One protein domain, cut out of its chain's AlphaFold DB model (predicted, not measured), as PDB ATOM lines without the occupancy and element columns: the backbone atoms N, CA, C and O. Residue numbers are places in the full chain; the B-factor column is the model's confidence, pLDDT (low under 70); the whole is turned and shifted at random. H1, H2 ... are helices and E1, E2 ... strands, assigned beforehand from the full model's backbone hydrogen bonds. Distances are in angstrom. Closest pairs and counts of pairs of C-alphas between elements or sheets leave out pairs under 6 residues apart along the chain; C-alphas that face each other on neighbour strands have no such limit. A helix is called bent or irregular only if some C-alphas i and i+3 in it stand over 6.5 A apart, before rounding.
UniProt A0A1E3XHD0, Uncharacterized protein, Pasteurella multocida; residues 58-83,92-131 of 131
ATOM      1  N   ALA A  58     -67.144 -85.668   7.884       64.50
ATOM      2  CA  ALA A  58     -67.570 -86.948   7.320       64.50
ATOM      3  C   ALA A  58     -68.864 -86.837   6.489       64.50
ATOM      4  O   ALA A  58     -69.032 -87.607   5.544       64.50
ATOM      5  N   ASP A  59     -69.714 -85.847   6.780       71.94
ATOM      6  CA  ASP A  59     -71.007 -85.644   6.122       71.94
ATOM      7  C   ASP A  59     -70.992 -84.492   5.097       71.94
ATOM      8  O   ASP A  59     -72.007 -84.195   4.470       71.94
ATOM      9  N   SER A  60     -69.837 -83.851   4.870       75.75
ATOM     10  CA  SER A  60     -69.717 -82.711   3.943       75.75
ATOM     11  C   SER A  60     -69.773 -83.083   2.457       75.75
ATOM     12  O   SER A  60     -69.901 -82.202   1.613       75.75
ATOM     13  N   GLY A  61     -69.621 -84.366   2.109       79.75
ATOM     14  CA  GLY A  61     -69.479 -84.811   0.714       79.75
ATOM     15  C   GLY A  61     -68.127 -84.457   0.073       79.75
ATOM     16  O   GLY A  61     -67.905 -84.751  -1.107       79.75
ATOM     17  N   HIS A  62     -67.215 -83.856   0.842       85.75
ATOM     18  CA  HIS A  62     -65.852 -83.550   0.433       85.75
ATOM     19  C   HIS A  62     -64.918 -84.741   0.678       85.75
ATOM     20  O   HIS A  62     -65.057 -85.488   1.647       85.75
ATOM     21  N   VAL A  63     -63.926 -84.912  -0.193       84.50
ATOM     22  CA  VAL A  63     -62.898 -85.952  -0.089       84.50
ATOM     23  C   VAL A  63     -61.531 -85.321  -0.307       84.50
ATOM     24  O   VAL A  63     -61.369 -84.473  -1.177       84.50
ATOM     25  N   ILE A  64     -60.523 -85.763   0.450       87.12
ATOM     26  CA  ILE A  64     -59.132 -85.389   0.186       87.12
ATOM     27  C   ILE A  64     -58.492 -86.422  -0.746       87.12
ATOM     28  O   ILE A  64     -58.239 -87.558  -0.337       87.12
ATOM     29  N   ILE A  65     -58.185 -86.026  -1.979       86.31
ATOM     30  CA  ILE A  65     -57.371 -86.818  -2.916       86.31
ATOM     31  C   ILE A  65     -55.935 -86.290  -2.956       86.31
ATOM     32  O   ILE A  65     -55.670 -85.153  -2.567       86.31
ATOM     33  N   ARG A  66     -54.979 -87.111  -3.404       88.19
ATOM     34  CA  ARG A  66     -53.557 -86.739  -3.430       88.19
ATOM     35  C   ARG A  66     -52.899 -87.021  -4.774       88.19
ATOM     36  O   ARG A  66     -53.115 -88.081  -5.353       88.19
ATOM     37  N   CYS A  67     -52.036 -86.113  -5.206       87.38
ATOM     38  CA  CYS A  67     -51.192 -86.274  -6.389       87.38
ATOM     39  C   CYS A  67     -49.739 -85.908  -6.057       87.38
ATOM     40  O   CYS A  67     -49.484 -85.171  -5.098       87.38
ATOM     41  N   LEU A  68     -48.777 -86.404  -6.840       89.44
ATOM     42  CA  LEU A  68     -47.386 -85.976  -6.690       89.44
ATOM     43  C   LEU A  68     -47.251 -84.520  -7.109       89.44
ATOM     44  O   LEU A  68     -47.739 -84.131  -8.168       89.44
ATOM     45  N   TRP A  69     -46.570 -83.728  -6.294       89.75
ATOM     46  CA  TRP A  69     -46.300 -82.340  -6.617       89.75
ATOM     47  C   TRP A  69     -45.152 -82.237  -7.617       89.75
ATOM     48  O   TRP A  69     -44.118 -82.898  -7.505       89.75
ATOM     49  N   VAL A  70     -45.320 -81.334  -8.573       87.25
ATOM     50  CA  VAL A  70     -44.247 -80.835  -9.430       87.25
ATOM     51  C   VAL A  70     -44.224 -79.310  -9.397       87.25
ATOM     52  O   VAL A  70     -45.208 -78.637  -9.067       87.25
ATOM     53  N   LYS A  71     -43.060 -78.752  -9.744       82.75
ATOM     54  CA  LYS A  71     -42.807 -77.310  -9.713       82.75
ATOM     55  C   LYS A  71     -43.912 -76.548 -10.452       82.75
ATOM     56  O   LYS A  71     -44.239 -76.873 -11.587       82.75
ATOM     57  N   GLY A  72     -44.446 -75.515  -9.801       82.69
ATOM     58  CA  GLY A  72     -45.577 -74.733 -10.310       82.69
ATOM     59  C   GLY A  72     -46.934 -75.118  -9.716       82.69
ATOM     60  O   GLY A  72     -47.931 -74.522 -10.099       82.69
ATOM     61  N   GLY A  73     -46.987 -76.065  -8.768       84.31
ATOM     62  CA  GLY A  73     -48.254 -76.461  -8.134       84.31
ATOM     63  C   GLY A  73     -49.081 -77.413  -8.994       84.31
ATOM     64  O   GLY A  73     -50.300 -77.449  -8.866       84.31
ATOM     65  N   LEU A  74     -48.419 -78.162  -9.876       90.31
ATOM     66  CA  LEU A  74     -49.063 -79.119 -10.768       90.31
ATOM     67  C   LEU A  74     -49.014 -80.530 -10.168       90.31
ATOM     68  O   LEU A  74     -48.176 -80.840  -9.315       90.31
ATOM     69  N   CYS A  75     -49.927 -81.372 -10.636       89.12
ATOM     70  CA  CYS A  75     -50.025 -82.780 -10.301       89.12
ATOM     71  C   CYS A  75     -49.265 -83.625 -11.320       89.12
ATOM     72  O   CYS A  75     -49.451 -83.474 -12.526       89.12
ATOM     73  N   LYS A  76     -48.458 -84.566 -10.840       87.94
ATOM     74  CA  LYS A  76     -47.806 -85.588 -11.655       87.94
ATOM     75  C   LYS A  76     -48.469 -86.944 -11.433       87.94
ATOM     76  O   LYS A  76     -48.577 -87.416 -10.302       87.94
ATOM     77  N   ILE A  77     -48.839 -87.595 -12.531       82.88
ATOM     78  CA  ILE A  77     -49.244 -88.999 -12.558       82.88
ATOM     79  C   ILE A  77     -48.114 -89.795 -13.223       82.88
ATOM     80  O   ILE A  77     -47.854 -89.594 -14.413       82.88
ATOM     81  N   PRO A  78     -47.433 -90.697 -12.491       69.62
ATOM     82  CA  PRO A  78     -46.470 -91.596 -13.103       69.62
ATOM     83  C   PRO A  78     -47.234 -92.631 -13.936       69.62
ATOM     84  O   PRO A  78     -47.968 -93.457 -13.392       69.62
ATOM     85  N   GLU A  79     -47.085 -92.614 -15.261       67.50
ATOM     86  CA  GLU A  79     -47.681 -93.660 -16.091       67.50
ATOM     87  C   GLU A  79     -46.930 -94.989 -15.891       67.50
ATOM     88  O   GLU A  79     -45.838 -95.214 -16.417       67.50
ATOM     89  N   GLY A  80     -47.532 -95.899 -15.123       52.81
ATOM     90  CA  GLY A  80     -47.034 -97.259 -14.914       52.81
ATOM     91  C   GLY A  80     -47.005 -98.093 -16.204       52.81
ATOM     92  O   GLY A  80     -47.824 -97.923 -17.109       52.81
ATOM     93  N   LYS A  81     -46.014 -98.986 -16.297       44.94
ATOM     94  CA  LYS A  81     -45.652 -99.862 -17.430       44.94
ATOM     95  C   LYS A  81     -46.856-100.532 -18.112       44.94
ATOM     96  O   LYS A  81     -47.721-101.080 -17.444       44.94
ATOM     97  N   LYS A  82     -46.871-100.549 -19.453       44.34
ATOM     98  CA  LYS A  82     -47.565-101.630 -20.165       44.34
ATOM     99  C   LYS A  82     -46.605-102.815 -20.120       44.34
ATOM    100  O   LYS A  82     -45.479-102.696 -20.593       44.34
ATOM    101  N   GLU A  83     -47.016-103.894 -19.475       43.03
ATOM    102  CA  GLU A  83     -46.394-105.201 -19.651       43.03
ATOM    103  C   GLU A  83     -46.792-105.663 -21.058       43.03
ATOM    104  O   GLU A  83     -47.968-105.878 -21.338       43.03
ATOM    105  N   THR A  92     -43.708 -90.768 -20.813       66.25
ATOM    106  CA  THR A  92     -43.584 -89.425 -20.262       66.25
ATOM    107  C   THR A  92     -44.529 -89.319 -19.074       66.25
ATOM    108  O   THR A  92     -45.680 -89.741 -19.166       66.25
ATOM    109  N   ASP A  93     -44.047 -88.778 -17.956       79.56
ATOM    110  CA  ASP A  93     -44.916 -88.434 -16.832       79.56
ATOM    111  C   ASP A  93     -46.030 -87.501 -17.322       79.56
ATOM    112  O   ASP A  93     -45.755 -86.523 -18.028       79.56
ATOM    113  N   LEU A  94     -47.276 -87.782 -16.941       83.69
ATOM    114  CA  LEU A  94     -48.376 -86.881 -17.250       83.69
ATOM    115  C   LEU A  94     -48.438 -85.800 -16.173       83.69
ATOM    116  O   LEU A  94     -48.622 -86.100 -14.991       83.69
ATOM    117  N   ILE A  95     -48.281 -84.548 -16.595       89.12
ATOM    118  CA  ILE A  95     -48.379 -83.371 -15.734       89.12
ATOM    119  C   ILE A  95     -49.710 -82.684 -16.023       89.12
ATOM    120  O   ILE A  95     -49.995 -82.357 -17.172       89.12
ATOM    121  N   LEU A  96     -50.505 -82.476 -14.979       89.75
ATOM    122  CA  LEU A  96     -51.846 -81.905 -15.037       89.75
ATOM    123  C   LEU A  96     -51.980 -80.780 -14.017       89.75
ATOM    124  O   LEU A  96     -51.307 -80.771 -12.983       89.75
ATOM    125  N   THR A  97     -52.892 -79.852 -14.263       92.62
ATOM    126  CA  THR A  97     -53.355 -78.948 -13.210       92.62
ATOM    127  C   THR A  97     -54.119 -79.731 -12.129       92.62
ATOM    128  O   THR A  97     -54.660 -80.806 -12.399       92.62
ATOM    129  N   PRO A  98     -54.201 -79.215 -10.890       91.44
ATOM    130  CA  PRO A  98     -54.993 -79.847  -9.834       91.44
ATOM    131  C   PRO A  98     -56.468 -80.063 -10.201       91.44
ATOM    132  O   PRO A  98     -57.048 -81.072  -9.809       91.44
ATOM    133  N   GLN A  99     -57.056 -79.152 -10.985       92.00
ATOM    134  CA  GLN A  99     -58.429 -79.275 -11.479       92.00
ATOM    135  C   GLN A  99     -58.560 -80.422 -12.490       92.00
ATOM    136  O   GLN A  99     -59.397 -81.297 -12.302       92.00
ATOM    137  N   GLU A 100     -57.694 -80.481 -13.506       91.81
ATOM    138  CA  GLU A 100     -57.697 -81.576 -14.492       91.81
ATOM    139  C   GLU A 100     -57.444 -82.941 -13.835       91.81
ATOM    140  O   GLU A 100     -58.022 -83.952 -14.232       91.81
ATOM    141  N   PHE A 101     -56.587 -82.982 -12.810       91.56
ATOM    142  CA  PHE A 101     -56.375 -84.182 -12.010       91.56
ATOM    143  C   PHE A 101     -57.658 -84.600 -11.275       91.56
ATOM    144  O   PHE A 101     -58.051 -85.762 -11.357       91.56
ATOM    145  N   ALA A 102     -58.332 -83.666 -10.599       91.00
ATOM    146  CA  ALA A 102     -59.581 -83.942  -9.892       91.00
ATOM    147  C   ALA A 102     -60.695 -84.419 -10.840       91.00
ATOM    148  O   ALA A 102     -61.376 -85.398 -10.537       91.00
ATOM    149  N   GLU A 103     -60.825 -83.796 -12.013       92.44
ATOM    150  CA  GLU A 103     -61.775 -84.196 -13.057       92.44
ATOM    151  C   GLU A 103     -61.500 -85.606 -13.576       92.44
ATOM    152  O   GLU A 103     -62.427 -86.400 -13.746       92.44
ATOM    153  N   ARG A 104     -60.223 -85.960 -13.755       89.25
ATOM    154  CA  ARG A 104     -59.819 -87.314 -14.153       89.25
ATOM    155  C   ARG A 104     -60.174 -88.369 -13.106       89.25
ATOM    156  O   ARG A 104     -60.538 -89.484 -13.474       89.25
ATOM    157  N   GLU A 105     -60.094 -88.014 -11.828       87.69
ATOM    158  CA  GLU A 105     -60.515 -88.854 -10.699       87.69
ATOM    159  C   GLU A 105     -62.050 -88.847 -10.492       87.69
ATOM    160  O   GLU A 105     -62.571 -89.544  -9.621       87.69
ATOM    161  N   GLY A 106     -62.802 -88.100 -11.311       90.19
ATOM    162  CA  GLY A 106     -64.267 -88.079 -11.305       90.19
ATOM    163  C   GLY A 106     -64.894 -87.059 -10.350       90.19
ATOM    164  O   GLY A 106     -66.066 -87.202  -9.986       90.19
ATOM    165  N   TYR A 107     -64.137 -86.043  -9.940       91.56
ATOM    166  CA  TYR A 107     -64.603 -84.932  -9.110       91.56
ATOM    167  C   TYR A 107     -64.783 -83.672  -9.954       91.56
ATOM    168  O   TYR A 107     -64.032 -83.430 -10.889       91.56
ATOM    169  N   LYS A 108     -65.784 -82.851  -9.635       90.69
ATOM    170  CA  LYS A 108     -66.115 -81.670 -10.450       90.69
ATOM    171  C   LYS A 108     -65.474 -80.395  -9.931       90.69
ATOM    172  O   LYS A 108     -65.254 -79.458 -10.695       90.69
ATOM    173  N   LYS A 109     -65.191 -80.345  -8.631       90.19
ATOM    174  CA  LYS A 109     -64.764 -79.120  -7.968       90.19
ATOM    175  C   LYS A 109     -63.621 -79.384  -7.005       90.19
ATOM    176  O   LYS A 109     -63.685 -80.315  -6.206       90.19
ATOM    177  N   VAL A 110     -62.605 -78.526  -7.074       89.00
ATOM    178  CA  VAL A 110     -61.515 -78.433  -6.101       89.00
ATOM    179  C   VAL A 110     -61.768 -77.215  -5.216       89.00
ATOM    180  O   VAL A 110     -61.835 -76.088  -5.706       89.00
ATOM    181  N   HIS A 111     -61.912 -77.428  -3.913       87.12
ATOM    182  CA  HIS A 111     -62.167 -76.367  -2.934       87.12
ATOM    183  C   HIS A 111     -60.884 -75.825  -2.330       87.12
ATOM    184  O   HIS A 111     -60.755 -74.624  -2.092       87.12
ATOM    185  N   ARG A 112     -59.915 -76.709  -2.086       86.44
ATOM    186  CA  ARG A 112     -58.644 -76.330  -1.477       86.44
ATOM    187  C   ARG A 112     -57.507 -77.201  -1.972       86.44
ATOM    188  O   ARG A 112     -57.664 -78.396  -2.190       86.44
ATOM    189  N   ILE A 113     -56.338 -76.587  -2.089       86.31
ATOM    190  CA  ILE A 113     -55.090 -77.245  -2.464       86.31
ATOM    191  C   ILE A 113     -54.111 -77.024  -1.318       86.31
ATOM    192  O   ILE A 113     -53.929 -75.902  -0.850       86.31
ATOM    193  N   THR A 114     -53.489 -78.089  -0.831       85.56
ATOM    194  CA  THR A 114     -52.535 -78.032   0.278       85.56
ATOM    195  C   THR A 114     -51.276 -78.796  -0.098       85.56
ATOM    196  O   THR A 114     -51.329 -79.982  -0.411       85.56
ATOM    197  N   LEU A 115     -50.131 -78.112  -0.070       83.31
ATOM    198  CA  LEU A 115     -48.836 -78.753  -0.265       83.31
ATOM    199  C   LEU A 115     -48.460 -79.535   0.994       83.31
ATOM    200  O   LEU A 115     -48.366 -78.977   2.086       83.31
ATOM    201  N   LEU A 116     -48.224 -80.826   0.813       81.38
ATOM    202  CA  LEU A 116     -47.765 -81.759   1.824       81.38
ATOM    203  C   LEU A 116     -46.313 -82.140   1.516       81.38
ATOM    204  O   LEU A 116     -46.081 -83.046   0.712       81.38
ATOM    205  N   PRO A 117     -45.329 -81.469   2.138       70.12
ATOM    206  CA  PRO A 117     -43.930 -81.836   1.978       70.12
ATOM    207  C   PRO A 117     -43.657 -83.143   2.732       70.12
ATOM    208  O   PRO A 117     -43.410 -83.141   3.940       70.12
ATOM    209  N   LEU A 118     -43.790 -84.282   2.045       69.69
ATOM    210  CA  LEU A 118     -43.602 -85.613   2.628       69.69
ATOM    211  C   LEU A 118     -42.168 -86.120   2.417       69.69
ATOM    212  O   LEU A 118     -41.398 -85.632   1.603       69.69
ATOM    213  N   TYR A 119     -41.808 -87.155   3.179       58.50
ATOM    214  CA  TYR A 119     -40.428 -87.627   3.363       58.50
ATOM    215  C   TYR A 119     -39.648 -87.997   2.081       58.50
ATOM    216  O   TYR A 119     -38.418 -87.944   2.081       58.50
ATOM    217  N   ARG A 120     -40.326 -88.422   1.009       68.38
ATOM    218  CA  ARG A 120     -39.670 -88.867  -0.238       68.38
ATOM    219  C   ARG A 120     -39.957 -87.966  -1.427       68.38
ATOM    220  O   ARG A 120     -39.067 -87.745  -2.239       68.38
ATOM    221  N   GLU A 121     -41.189 -87.499  -1.528       76.44
ATOM    222  CA  GLU A 121     -41.692 -86.680  -2.620       76.44
ATOM    223  C   GLU A 121     -42.710 -85.722  -2.011       76.44
ATOM    224  O   GLU A 121     -43.406 -86.093  -1.061       76.44
ATOM    225  N   ASP A 122     -42.785 -84.506  -2.539       83.12
ATOM    226  CA  ASP A 122     -43.825 -83.560  -2.159       83.12
ATOM    227  C   ASP A 122     -45.148 -83.989  -2.804       83.12
ATOM    228  O   ASP A 122     -45.183 -84.458  -3.943       83.12
ATOM    229  N   TRP A 123     -46.247 -83.834  -2.074       86.44
ATOM    230  CA  TRP A 123     -47.589 -84.169  -2.543       86.44
ATOM    231  C   TRP A 123     -48.479 -82.940  -2.495       86.44
ATOM    232  O   TRP A 123     -48.331 -82.092  -1.620       86.44
ATOM    233  N   LEU A 124     -49.454 -82.862  -3.390       88.06
ATOM    234  CA  LEU A 124     -50.600 -81.980  -3.207       88.06
ATOM    235  C   LEU A 124     -51.759 -82.805  -2.670       88.06
ATOM    236  O   LEU A 124     -52.112 -83.829  -3.252       88.06
ATOM    237  N   ALA A 125     -52.345 -82.344  -1.573       88.31
ATOM    238  CA  ALA A 125     -53.654 -82.773  -1.119       88.31
ATOM    239  C   ALA A 125     -54.707 -81.808  -1.663       88.31
ATOM    240  O   ALA A 125     -54.585 -80.592  -1.499       88.31
ATOM    241  N   LEU A 126     -55.718 -82.359  -2.320       88.38
ATOM    242  CA  LEU A 126     -56.815 -81.626  -2.931       88.38
ATOM    243  C   LEU A 126     -58.093 -81.976  -2.181       88.38
ATOM    244  O   LEU A 126     -58.462 -83.145  -2.123       88.38
ATOM    245  N   ASP A 127     -58.746 -80.968  -1.626       89.62
ATOM    246  CA  ASP A 127     -60.108 -81.067  -1.117       89.62
ATOM    247  C   ASP A 127     -61.080 -80.938  -2.290       89.62
ATOM    248  O   ASP A 127     -61.093 -79.903  -2.965       89.62
ATOM    249  N   VAL A 128     -61.835 -81.999  -2.570       89.31
ATOM    250  CA  VAL A 128     -62.661 -82.131  -3.773       89.31
ATOM    251  C   VAL A 128     -64.079 -82.606  -3.474       89.31
ATOM    252  O   VAL A 128     -64.308 -83.361  -2.533       89.31
ATOM    253  N   SER A 129     -65.030 -82.227  -4.331       89.56
ATOM    254  CA  SER A 129     -66.415 -82.721  -4.307       89.56
ATOM    255  C   SER A 129     -66.886 -83.186  -5.686       89.56
ATOM    256  O   SER A 129     -66.372 -82.774  -6.733       89.56
ATOM    257  N   LYS A 130     -67.883 -84.079  -5.697       88.88
ATOM    258  CA  LYS A 130     -68.568 -84.531  -6.927       88.88
ATOM    259  C   LYS A 130     -69.682 -83.590  -7.388       88.88
ATOM    260  O   LYS A 130     -70.161 -83.715  -8.519       88.88
ATOM    261  N   GLU A 131     -70.103 -82.712  -6.492       79.19
ATOM    262  CA  GLU A 131     -71.096 -81.668  -6.725       79.19
ATOM    263  C   GLU A 131     -70.490 -80.486  -7.475       79.19
ATOM    264  O   GLU A 131     -69.374 -80.052  -7.095       79.19
TER     265      GLU A 131
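This is residues 58 to 83 and 92 to 131 of the 131 residues of an uncharacterized protein of Pasteurella multocida (UniProt A0A1E3XHD0). A strongly twisted, curled sheet of five strands wraps round one short helix, H1, which sits in the hollow of the sheet. Two long strands, E1 and E5, run side by side in the middle of the sheet, with the bent E4 along one edge and the short E2 and E3 on the other side. The printed part has 66 residues, with named elements in the order E1, E2, E3, H1, E4, E5. The sheet order is E3, E2, E1, E5, E4, antiparallel throughout, and the class is mostly strand. The whole is compact, with a radius of gyration of the C-alphas of 12.4 A and spans of 38 by 28 by 20 A.

In the sheet, E1, residues 62 to 70, and E5, residues 122 to 129, are antiparallel neighbours at 150 degrees, with N 65 and O 126 2.9 A apart, within hydrogen-bond range. E4, residues 109 to 117, is an edge strand and forms a hairpin with E5, with N 116 and O 123 at 2.7 A. E4 bends by 54 degrees at residue 112. E1 also forms a hairpin with E2, residues 74 to 77, with N 76 and O 68 at 2.8 A. The pairing of E1 is staggered: residues 62 to 68 pair with E5 and residues 68 to 70 with E2. The other edge strand, E3, residues 94 to 96, is antiparallel to E2 at 148 degrees, with N 75 and O 96 at 2.8 A. E3 and E4 are apart. H1, residues 98 to 104, is on the sheet, which curls round it. Its closest C-alphas to E2 are those of Pro 98 and Cys 75, 5.8 A apart, and to E4 those of Gln 99 and Val 110, 6.3 A apart. Every O i to N i+4 pair in H1 is within hydrogen-bond range.

E1 begins at C-alpha 62, (-65.852, -83.550, 0.433), and is 23.9 A long from first to last C-alpha. E4 measures 23.2 A and E5 22.7 A, while E2 measures 10.0 A, H1 9.9 A and E3 6.5 A. H1 begins at C-alpha 98, (-54.993, -79.847, -9.834), and E5 ends at C-alpha 129, (-66.415, -82.721, -4.307).

The two C-alphas farthest apart, those of Asp 59 and Glu 83, are 40.7 A apart. Residues 84 to 91 are not printed, and C-alphas 83 and 92 are 16.0 A apart across this cut, which lies in the link from E2 to E3. The links printed whole are tight. The mean pLDDT of the printed part is 81.9; residues 58, 78 to 83, 92 and 118 to 120 are under 70.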